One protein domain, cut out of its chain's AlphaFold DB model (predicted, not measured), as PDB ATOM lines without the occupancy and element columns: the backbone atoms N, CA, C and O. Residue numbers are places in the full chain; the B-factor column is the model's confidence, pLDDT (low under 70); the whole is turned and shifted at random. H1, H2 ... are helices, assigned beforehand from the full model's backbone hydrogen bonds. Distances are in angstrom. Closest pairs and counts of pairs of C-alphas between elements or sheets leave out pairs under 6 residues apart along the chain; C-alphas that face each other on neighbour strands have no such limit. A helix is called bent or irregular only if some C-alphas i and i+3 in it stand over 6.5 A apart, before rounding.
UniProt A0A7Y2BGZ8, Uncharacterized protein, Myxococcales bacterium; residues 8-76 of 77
ATOM      1  N   GLU A   8     204.922 148.794 148.061       85.94
ATOM      2  CA  GLU A   8     204.035 149.703 147.333       85.94
ATOM      3  C   GLU A   8     203.699 149.175 145.934       85.94
ATOM      4  O   GLU A   8     202.524 149.099 145.577       85.94
ATOM      5  N   ALA A   9     204.707 148.719 145.182       82.12
ATOM      6  CA  ALA A   9     204.491 148.098 143.879       82.12
ATOM      7  C   ALA A   9     203.636 146.826 143.996       82.12
ATOM      8  O   ALA A   9     202.716 146.632 143.207       82.12
ATOM      9  N   ALA A  10     203.874 146.000 145.020       84.81
ATOM     10  CA  ALA A  10     203.049 144.829 145.318       84.81
ATOM     11  C   ALA A  10     201.569 145.192 145.538       84.81
ATOM     12  O   ALA A  10     200.691 144.540 144.980       84.81
ATOM     13  N   ARG A  11     201.270 146.254 146.295       83.25
ATOM     14  CA  ARG A  11     199.882 146.696 146.519       83.25
ATOM     15  C   ARG A  11     199.199 147.146 145.230       83.25
ATOM     16  O   ARG A  11     198.028 146.839 145.037       83.25
ATOM     17  N   ILE A  12     199.916 147.857 144.358       83.75
ATOM     18  CA  ILE A  12     199.389 148.290 143.054       83.75
ATOM     19  C   ILE A  12     199.056 147.071 142.192       83.75
ATOM     20  O   ILE A  12     197.928 146.951 141.719       83.75
ATOM     21  N   LEU A  13     199.996 146.130 142.073       83.31
ATOM     22  CA  LEU A  13     199.811 144.903 141.295       83.31
ATOM     23  C   LEU A  13     198.627 144.073 141.812       83.31
ATOM     24  O   LEU A  13     197.862 143.538 141.018       83.31
ATOM     25  N   ALA A  14     198.427 144.019 143.132       83.94
ATOM     26  CA  ALA A  14     197.291 143.329 143.738       83.94
ATOM     27  C   ALA A  14     195.933 143.926 143.331       83.94
ATOM     28  O   ALA A  14     195.003 143.183 143.024       83.94
ATOM     29  N   MET A  15     195.814 145.257 143.298       83.50
ATOM     30  CA  MET A  15     194.583 145.930 142.862       83.50
ATOM     31  C   MET A  15     194.285 145.663 141.381       83.50
ATOM     32  O   MET A  15     193.129 145.455 141.014       83.50
ATOM     33  N   GLN A  16     195.322 145.619 140.541       77.88
ATOM     34  CA  GLN A  16     195.184 145.291 139.121       77.88
ATOM     35  C   GLN A  16     194.748 143.837 138.905       77.88
ATOM     36  O   GLN A  16     193.854 143.578 138.098       77.88
ATOM     37  N   ASP A  17     195.330 142.899 139.657       80.25
ATOM     38  CA  ASP A  17     194.967 141.482 139.586       80.25
ATOM     39  C   ASP A  17     193.506 141.248 140.002       80.25
ATOM     40  O   ASP A  17     192.800 140.472 139.358       80.25
ATOM     41  N   VAL A  18     193.016 141.957 141.025       79.69
ATOM     42  CA  VAL A  18     191.600 141.926 141.432       79.69
ATOM     43  C   VAL A  18     190.689 142.490 140.339       79.69
ATOM     44  O   VAL A  18     189.711 141.844 139.964       79.69
ATOM     45  N   ALA A  19     191.023 143.654 139.777       76.56
ATOM     46  CA  ALA A  19     190.260 144.257 138.685       76.56
ATOM     47  C   ALA A  19     190.148 143.336 137.460       76.56
ATOM     48  O   ALA A  19     189.067 143.188 136.884       76.56
ATOM     49  N   ARG A  20     191.251 142.676 137.087       74.50
ATOM     50  CA  ARG A  20     191.269 141.687 136.006       74.50
ATOM     51  C   ARG A  20     190.415 140.474 136.343       74.50
ATOM     52  O   ARG A  20     189.563 140.112 135.540       74.50
ATOM     53  N   ALA A  21     190.628 139.870 137.513       75.62
ATOM     54  CA  ALA A  21     189.891 138.681 137.929       75.62
ATOM     55  C   ALA A  21     188.379 138.918 137.858       75.62
ATOM     56  O   ALA A  21     187.650 138.078 137.348       75.62
ATOM     57  N   MET A  22     187.919 140.096 138.278       71.56
ATOM     58  CA  MET A  22     186.508 140.455 138.198       71.56
ATOM     59  C   MET A  22     186.000 140.660 136.766       71.56
ATOM     60  O   MET A  22     184.895 140.208 136.455       71.56
ATOM     61  N   ARG A  23     186.796 141.295 135.888       69.12
ATOM     62  CA  ARG A  23     186.474 141.432 134.455       69.12
ATOM     63  C   ARG A  23     186.334 140.064 133.783       69.12
ATOM     64  O   ARG A  23     185.402 139.869 133.013       69.12
ATOM     65  N   ASP A  24     187.228 139.130 134.094       67.31
ATOM     66  CA  ASP A  24     187.223 137.784 133.512       67.31
ATOM     67  C   ASP A  24     186.077 136.907 134.052       67.31
ATOM     68  O   ASP A  24     185.681 135.941 133.401       67.31
ATOM     69  N   THR A  25     185.523 137.232 135.226       59.62
ATOM     70  CA  THR A  25     184.403 136.492 135.837       59.62
ATOM     71  C   THR A  25     183.001 136.967 135.436       59.62
ATOM     72  O   THR A  25     182.039 136.440 135.986       59.62
ATOM     73  N   ASP A  26     182.852 137.922 134.506       55.31
ATOM     74  CA  ASP A  26     181.542 138.511 134.141       55.31
ATOM     75  C   ASP A  26     180.769 138.997 135.391       55.31
ATOM     76  O   ASP A  26     179.572 138.762 135.568       55.31
ATOM     77  N   TYR A  27     181.472 139.645 136.330       50.94
ATOM     78  CA  TYR A  27     180.838 140.183 137.534       50.94
ATOM     79  C   TYR A  27     179.966 141.395 137.159       50.94
ATOM     80  O   TYR A  27     180.436 142.531 137.117       50.94
ATOM     81  N   ASP A  28     178.681 141.134 136.900       51.81
ATOM     82  CA  ASP A  28     177.631 142.059 136.418       51.81
ATOM     83  C   ASP A  28     177.419 143.334 137.275       51.81
ATOM     84  O   ASP A  28     176.641 144.217 136.910       51.81
ATOM     85  N   GLY A  29     178.073 143.449 138.437       49.97
ATOM     86  CA  GLY A  29     177.845 144.508 139.425       49.97
ATOM     87  C   GLY A  29     178.859 145.657 139.458       49.97
ATOM     88  O   GLY A  29     178.615 146.636 140.162       49.97
ATOM     89  N   ALA A  30     179.989 145.579 138.750       48.00
ATOM     90  CA  ALA A  30     181.081 146.539 138.931       48.00
ATOM     91  C   ALA A  30     181.171 147.572 137.791       48.00
ATOM     92  O   ALA A  30     181.667 147.292 136.700       48.00
ATOM     93  N   SER A  31     180.753 148.814 138.060       45.69
ATOM     94  CA  SER A  31     181.167 149.971 137.258       45.69
ATOM     95  C   SER A  31     182.638 150.279 137.564       45.69
ATOM     96  O   SER A  31     182.961 150.867 138.597       45.69
ATOM     97  N   PHE A  32     183.547 149.838 136.697       50.53
ATOM     98  CA  PHE A  32     184.996 149.953 136.890       50.53
ATOM     99  C   PHE A  32     185.544 151.364 136.615       50.53
ATOM    100  O   PHE A  32     186.334 151.565 135.699       50.53
ATOM    101  N   GLU A  33     185.189 152.345 137.447       46.50
ATOM    102  CA  GLU A  33     185.841 153.669 137.433       46.50
ATOM    103  C   GLU A  33     187.249 153.640 138.066       46.50
ATOM    104  O   GLU A  33     188.052 154.538 137.836       46.50
ATOM    105  N   CYS A  34     187.611 152.598 138.833       45.78
ATOM    106  CA  CYS A  34     188.921 152.546 139.500       45.78
ATOM    107  C   CYS A  34     190.087 152.134 138.583       45.78
ATOM    108  O   CYS A  34     191.234 152.255 138.999       45.78
ATOM    109  N   CYS A  35     189.818 151.609 137.382       43.91
ATOM    110  CA  CYS A  35     190.842 151.014 136.511       43.91
ATOM    111  C   CYS A  35     191.536 152.018 135.585       43.91
ATOM    112  O   CYS A  35     192.691 151.793 135.235       43.91
ATOM    113  N   GLU A  36     190.889 153.137 135.244       44.16
ATOM    114  CA  GLU A  36     191.484 154.144 134.348       44.16
ATOM    115  C   GLU A  36     192.772 154.759 134.929       44.16
ATOM    116  O   GLU A  36     193.643 155.199 134.187       44.16
ATOM    117  N   ALA A  37     192.946 154.732 136.256       43.41
ATOM    118  CA  ALA A  37     194.158 155.214 136.921       43.41
ATOM    119  C   ALA A  37     195.353 154.236 136.856       43.41
ATOM    120  O   ALA A  37     196.461 154.612 137.239       43.41
ATOM    121  N   PHE A  38     195.151 152.989 136.410       45.38
ATOM    122  CA  PHE A  38     196.174 151.933 136.445       45.38
ATOM    123  C   PHE A  38     196.583 151.403 135.064       45.38
ATOM    124  O   PHE A  38     197.489 150.569 134.998       45.38
ATOM    125  N   ASP A  39     195.992 151.910 133.977       44.09
ATOM    126  CA  ASP A  39     196.338 151.536 132.593       44.09
ATOM    127  C   ASP A  39     197.798 151.871 132.212       44.09
ATOM    128  O   ASP A  39     198.350 151.292 131.273       44.09
ATOM    129  N   ASP A  40     198.469 152.750 132.965       44.94
ATOM    130  CA  ASP A  40     199.883 153.097 132.754       44.94
ATOM    131  C   ASP A  40     200.871 152.008 133.227       44.94
ATOM    132  O   ASP A  40     202.045 152.000 132.832       44.94
ATOM    133  N   TYR A  41     200.433 151.054 134.053       49.50
ATOM    134  CA  TYR A  41     201.291 149.975 134.540       49.50
ATOM    135  C   TYR A  41     201.218 148.776 133.590       49.50
ATOM    136  O   TYR A  41     200.273 147.997 133.601       49.50
ATOM    137  N   ARG A  42     202.278 148.593 132.793       52.03
ATOM    138  CA  ARG A  42     202.447 147.524 131.783       52.03
ATOM    139  C   ARG A  42     202.362 146.070 132.287       52.03
ATOM    140  O   ARG A  42     202.509 145.161 131.473       52.03
ATOM    141  N   PHE A  43     202.193 145.831 133.583       53.91
ATOM    142  CA  PHE A  43     202.177 144.490 134.167       53.91
ATOM    143  C   PHE A  43     200.751 144.135 134.589       53.91
ATOM    144  O   PHE A  43     200.097 144.932 135.251       53.91
ATOM    145  N   ALA A  44     200.280 142.941 134.223       61.66
ATOM    146  CA  ALA A  44     198.914 142.494 134.499       61.66
ATOM    147  C   ALA A  44     198.764 141.788 135.862       61.66
ATOM    148  O   ALA A  44     197.726 141.185 136.122       61.66
ATOM    149  N   GLY A  45     199.781 141.883 136.729       68.62
ATOM    150  CA  GLY A  45     199.789 141.281 138.059       68.62
ATOM    151  C   GLY A  45     201.188 141.009 138.608       68.62
ATOM    152  O   GLY A  45     202.198 141.200 137.917       68.62
ATOM    153  N   LEU A  46     201.272 140.524 139.851       73.31
ATOM    154  CA  LEU A  46     202.560 140.182 140.479       73.31
ATOM    155  C   LEU A  46     203.273 139.043 139.739       73.31
ATOM    156  O   LEU A  46     204.491 139.081 139.566       73.31
ATOM    157  N   GLY A  47     202.512 138.061 139.250       70.81
ATOM    158  CA  GLY A  47     203.047 136.963 138.441       70.81
ATOM    159  C   GLY A  47     203.716 137.450 137.153       70.81
ATOM    160  O   GLY A  47     204.822 137.016 136.834       70.81
ATOM    161  N   ASP A  48     203.104 138.413 136.463       72.38
ATOM    162  CA  ASP A  48     203.650 138.978 135.225       72.38
ATOM    163  C   ASP A  48     204.891 139.831 135.495       72.38
ATOM    164  O   ASP A  48     205.868 139.761 134.750       72.38
ATOM    165  N   ALA A  49     204.907 140.579 136.602       72.62
ATOM    166  CA  ALA A  49     206.087 141.325 137.026       72.62
ATOM    167  C   ALA A  49     207.294 140.399 137.268       72.62
ATOM    168  O   ALA A  49     208.411 140.743 136.875       72.62
ATOM    169  N   ILE A  50     207.076 139.215 137.853       73.81
ATOM    170  CA  ILE A  50     208.125 138.208 138.082       73.81
ATOM    171  C   ILE A  50     208.563 137.555 136.764       73.81
ATOM    172  O   ILE A  50     209.762 137.455 136.500       73.81
ATOM    173  N   LEU A  51     207.618 137.143 135.912       75.50
ATOM    174  CA  LEU A  51     207.912 136.489 134.631       75.50
ATOM    175  C   LEU A  51     208.659 137.409 133.657       75.50
ATOM    176  O   LEU A  51     209.594 136.972 132.986       75.50
ATOM    177  N   CYS A  52     208.272 138.683 133.585       73.06
ATOM    178  CA  CYS A  52     208.890 139.659 132.691       73.06
ATOM    179  C   CYS A  52     210.252 140.166 133.189       73.06
ATOM    180  O   CYS A  52     210.994 140.753 132.403       73.06
ATOM    181  N   ASN A  53     210.597 139.940 134.462       73.19
ATOM    182  CA  ASN A  53     211.855 140.393 135.058       73.19
ATOM    183  C   ASN A  53     212.614 139.215 135.694       73.19
ATOM    184  O   ASN A  53     212.693 139.120 136.922       73.19
ATOM    185  N   PRO A  54     213.214 138.323 134.879       65.25
ATOM    186  CA  PRO A  54     214.028 137.224 135.386       65.25
ATOM    187  C   PRO A  54     215.254 137.793 136.116       65.25
ATOM    188  O   PRO A  54     216.192 138.291 135.494       65.25
ATOM    189  N   GLY A  55     215.223 137.761 137.448       73.44
ATOM    190  CA  GLY A  55     216.227 138.383 138.319       73.44
ATOM    191  C   GLY A  55     215.671 139.423 139.293       73.44
ATOM    192  O   GLY A  55     216.457 140.026 140.023       73.44
ATOM    193  N   ILE A  56     214.351 139.645 139.313       78.50
ATOM    194  CA  ILE A  56     213.706 140.396 140.389       78.50
ATOM    195  C   ILE A  56     213.717 139.567 141.680       78.50
ATOM    196  O   ILE A  56     213.340 138.395 141.683       78.50
ATOM    197  N   GLU A  57     214.167 140.167 142.777       80.75
ATOM    198  CA  GLU A  57     214.023 139.586 144.113       80.75
ATOM    199  C   GLU A  57     212.717 140.081 144.738       80.75
ATOM    200  O   GLU A  57     212.420 141.282 144.726       80.75
ATOM    201  N   VAL A  58     211.943 139.145 145.289       80.69
ATOM    202  CA  VAL A  58     210.702 139.430 146.013       80.69
ATOM    203  C   VAL A  58     210.887 138.971 147.452       80.69
ATOM    204  O   VAL A  58     211.105 137.790 147.718       80.69
ATOM    205  N   GLU A  59     210.846 139.926 148.374       87.31
ATOM    206  CA  GLU A  59     210.980 139.668 149.805       87.31
ATOM    207  C   GLU A  59     209.640 139.187 150.396       87.31
ATOM    208  O   GLU A  59     208.569 139.414 149.831       87.31
ATOM    209  N   ALA A  60     209.688 138.471 151.522       86.06
ATOM    210  CA  ALA A  60     208.494 137.848 152.106       86.06
ATOM    211  C   ALA A  60     207.432 138.878 152.538       86.06
ATOM    212  O   ALA A  60     206.238 138.648 152.370       86.06
ATOM    213  N   ASP A  61     207.867 140.032 153.037       86.38
ATOM    214  CA  ASP A  61     207.006 141.155 153.421       86.38
ATOM    215  C   ASP A  61     206.302 141.801 152.212       86.38
ATOM    216  O   ASP A  61     205.198 142.329 152.328       86.38
ATOM    217  N   VAL A  62     206.913 141.732 151.028       85.88
ATOM    218  CA  VAL A  62     206.327 142.193 149.765       85.88
ATOM    219  C   VAL A  62     205.220 141.247 149.305       85.88
ATOM    220  O   VAL A  62     204.167 141.712 148.868       85.88
ATOM    221  N   VAL A  63     205.428 139.934 149.446       85.19
ATOM    222  CA  VAL A  63     204.383 138.928 149.186       85.19
ATOM    223  C   VAL A  63     203.208 139.127 150.143       85.19
ATOM    224  O   VAL A  63     202.063 139.180 149.699       85.19
ATOM    225  N   GLU A  64     203.475 139.330 151.434       88.62
ATOM    226  CA  GLU A  64     202.435 139.609 152.430       88.62
ATOM    227  C   GLU A  64     201.657 140.894 152.097       88.62
ATOM    228  O   GLU A  64     200.425 140.899 152.096       88.62
ATOM    229  N   ALA A  65     202.356 141.977 151.742       85.50
ATOM    230  CA  ALA A  65     201.721 143.231 151.338       85.50
ATOM    231  C   ALA A  65     200.822 143.064 150.102       85.50
ATOM    232  O   ALA A  65     199.750 143.674 150.049       85.50
ATOM    233  N   TYR A  66     201.240 142.242 149.134       88.38
ATOM    234  CA  TYR A  66     200.432 141.889 147.968       88.38
ATOM    235  C   TYR A  66     199.172 141.112 148.379       88.38
ATOM    236  O   TYR A  66     198.068 141.518 148.024       88.38
ATOM    237  N   GLU A  67     199.302 140.039 149.166       87.00
ATOM    238  CA  GLU A  67     198.164 139.201 149.571       87.00
ATOM    239  C   GLU A  67     197.121 139.982 150.377       87.00
ATOM    240  O   GLU A  67     195.916 139.846 150.145       87.00
ATOM    241  N   VAL A  68     197.575 140.830 151.305       91.19
ATOM    242  CA  VAL A  68     196.697 141.689 152.109       91.19
ATOM    243  C   VAL A  68     195.951 142.678 151.222       91.19
ATOM    244  O   VAL A  68     194.738 142.840 151.376       91.19
ATOM    245  N   ALA A  69     196.644 143.331 150.287       86.19
ATOM    246  CA  ALA A  69     196.015 144.274 149.368       86.19
ATOM    247  C   ALA A  69     195.023 143.584 148.428       86.19
ATOM    248  O   ALA A  69     193.930 144.110 148.233       86.19
ATOM    249  N   TYR A  70     195.362 142.398 147.920       84.44
ATOM    250  CA  TYR A  70     194.499 141.610 147.042       84.44
ATOM    251  C   TYR A  70     193.189 141.256 147.752       84.44
ATOM    252  O   TYR A  70     192.111 141.586 147.266       84.44
ATOM    253  N   ARG A  71     193.266 140.671 148.955       85.31
ATOM    254  CA  ARG A  71     192.069 140.327 149.744       85.31
ATOM    255  C   ARG A  71     191.256 141.561 150.118       85.31
ATOM    256  O   ARG A  71     190.048 141.568 149.949       85.31
ATOM    257  N   THR A  72     191.919 142.634 150.552       87.12
ATOM    258  CA  THR A  72     191.236 143.885 150.917       87.12
ATOM    259  C   THR A  72     190.507 144.511 149.729       87.12
ATOM    260  O   THR A  72     189.427 145.067 149.906       87.12
ATOM    261  N   ALA A  73     191.100 144.475 148.534       82.44
ATOM    262  CA  ALA A  73     190.470 144.989 147.325       82.44
ATOM    263  C   ALA A  73     189.290 144.110 146.893       82.44
ATOM    264  O   ALA A  73     188.255 144.652 146.527       82.44
ATOM    265  N   TRP A  74     189.421 142.786 147.005       80.00
ATOM    266  CA  TRP A  74     188.351 141.834 146.710       80.00
ATOM    267  C   TRP A  74     187.155 141.967 147.668       80.00
ATOM    268  O   TRP A  74     186.020 142.032 147.223       80.00
ATOM    269  N   ASP A  75     187.403 142.079 148.976       80.00
ATOM    270  CA  ASP A  75     186.356 142.146 150.011       80.00
ATOM    271  C   ASP A  75     185.554 143.464 150.006       80.00
ATOM    272  O   ASP A  75     184.522 143.572 150.669       80.00
ATOM    273  N   ARG A  76     186.051 144.508 149.331       68.44
ATOM    274  CA  ARG A  76     185.409 145.836 149.258       68.44
ATOM    275  C   ARG A  76     184.389 145.967 148.124       68.44
ATOM    276  O   ARG A  76     183.848 147.060 147.954       68.44
TER     277      ARG A  76
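Overview. This is residues 8 to 76 of the 77 residues of an uncharacterized protein of Myxococcales bacterium (UniProt A0A7Y2BGZ8). Two long helices, H1 and H3, are packed together at a slant and run the same way, and the short helix H2 sits crosswise by the first half of H1. Between H1 and H2 a long loop goes out beyond the last residue of H1, where residues 24 to 29 stick out free, and then folds back to H2; a shorter link leads from H2 to the first residue of H3. The printed part has 69 residues with three named helices, in the order H1, H2, H3, and no named strand; the class is all helix. The whole is compact, with a radius of gyration of the C-alphas of 12.4 A, and its outline is elongated, with spans of 38 by 22 by 20 A.

Arrangement. The first helix, H1, residues 8 to 24, touches both of the other helices. The next helix, H2, residues 46 to 52, touches H1, and H1 touches it with residues 10 to 17 alone. The closest C-alphas of the two are those of Leu 13 and Leu 46, 5.5 A apart, and 4 pairs of C-alphas lie within 8 A. The lines of H1 and H2 are about perpendicular, at 80 degrees, and their centres are 12.5 A apart. The last helix, H3, residues 60 to 75, touches H1 with 22 pairs of C-alphas within 8 A. The closest C-alphas of H1 and H3 are those of Ala 14 and Tyr 70, 4.7 A apart. H1 and H3 run the same way at a steep tilt of 39 degrees, and their centres are 9.8 A apart. H2 and H3 are close but not clearly touching, with 1 pair of C-alphas within 8 A; the closest C-alphas are those of Leu 46 and Tyr 66, 8.0 A apart. The lines of H2 and H3 stand at a steep tilt of 54 degrees, opposite ways. In H1, H2 and H3 every pair of backbone O of residue i and N of residue i+4 is within hydrogen-bond range.

Along the chain. H1 is the longest helix by residues, with 17, from Glu 8 to Asp 24. Its first C-alpha, 8, is at (204.035, 149.703, 147.333) and its last, 24, at (187.223, 137.784, 133.512), 24.8 A away. Residues 25 to 45 hold no named element; in this stretch the C-alpha of Gly 29 is at (177.845, 144.508, 139.425). H2 has 7 residues, from Leu 46 to Cys 52, and begins with C-alpha 46 at (202.560, 140.182, 140.479). H3 has 16 residues, from Ala 60 to Asp 75, and measures 22.6 A from first to last C-alpha. It ends with C-alpha 75 at (186.356, 142.146, 150.011). None of the helices is bent.

Size, cuts and confidence. The two C-alphas farthest apart are those of Gly 29 and Gly 55, 38.9 A. The first and last printed C-alphas, those of Glu 8 and Arg 76, are 19.1 A apart. The printed part runs from residue 8 to residue 76 of a chain of 77 residues and has no cut. The link from H1 to H2, with 21 residues, is long; its C-alphas lie 5 to 20 A from the mean of the C-alphas. The link from H2 to H3, with 7 residues, is short. The mean pLDDT of the printed part is 70.8. The model's confidence is low, under 70, in 25 residues: residues 23 to 45, residue 54 and residue 76. The mean pLDDT is 79 in H1, 73 in H2 and 86 in H3.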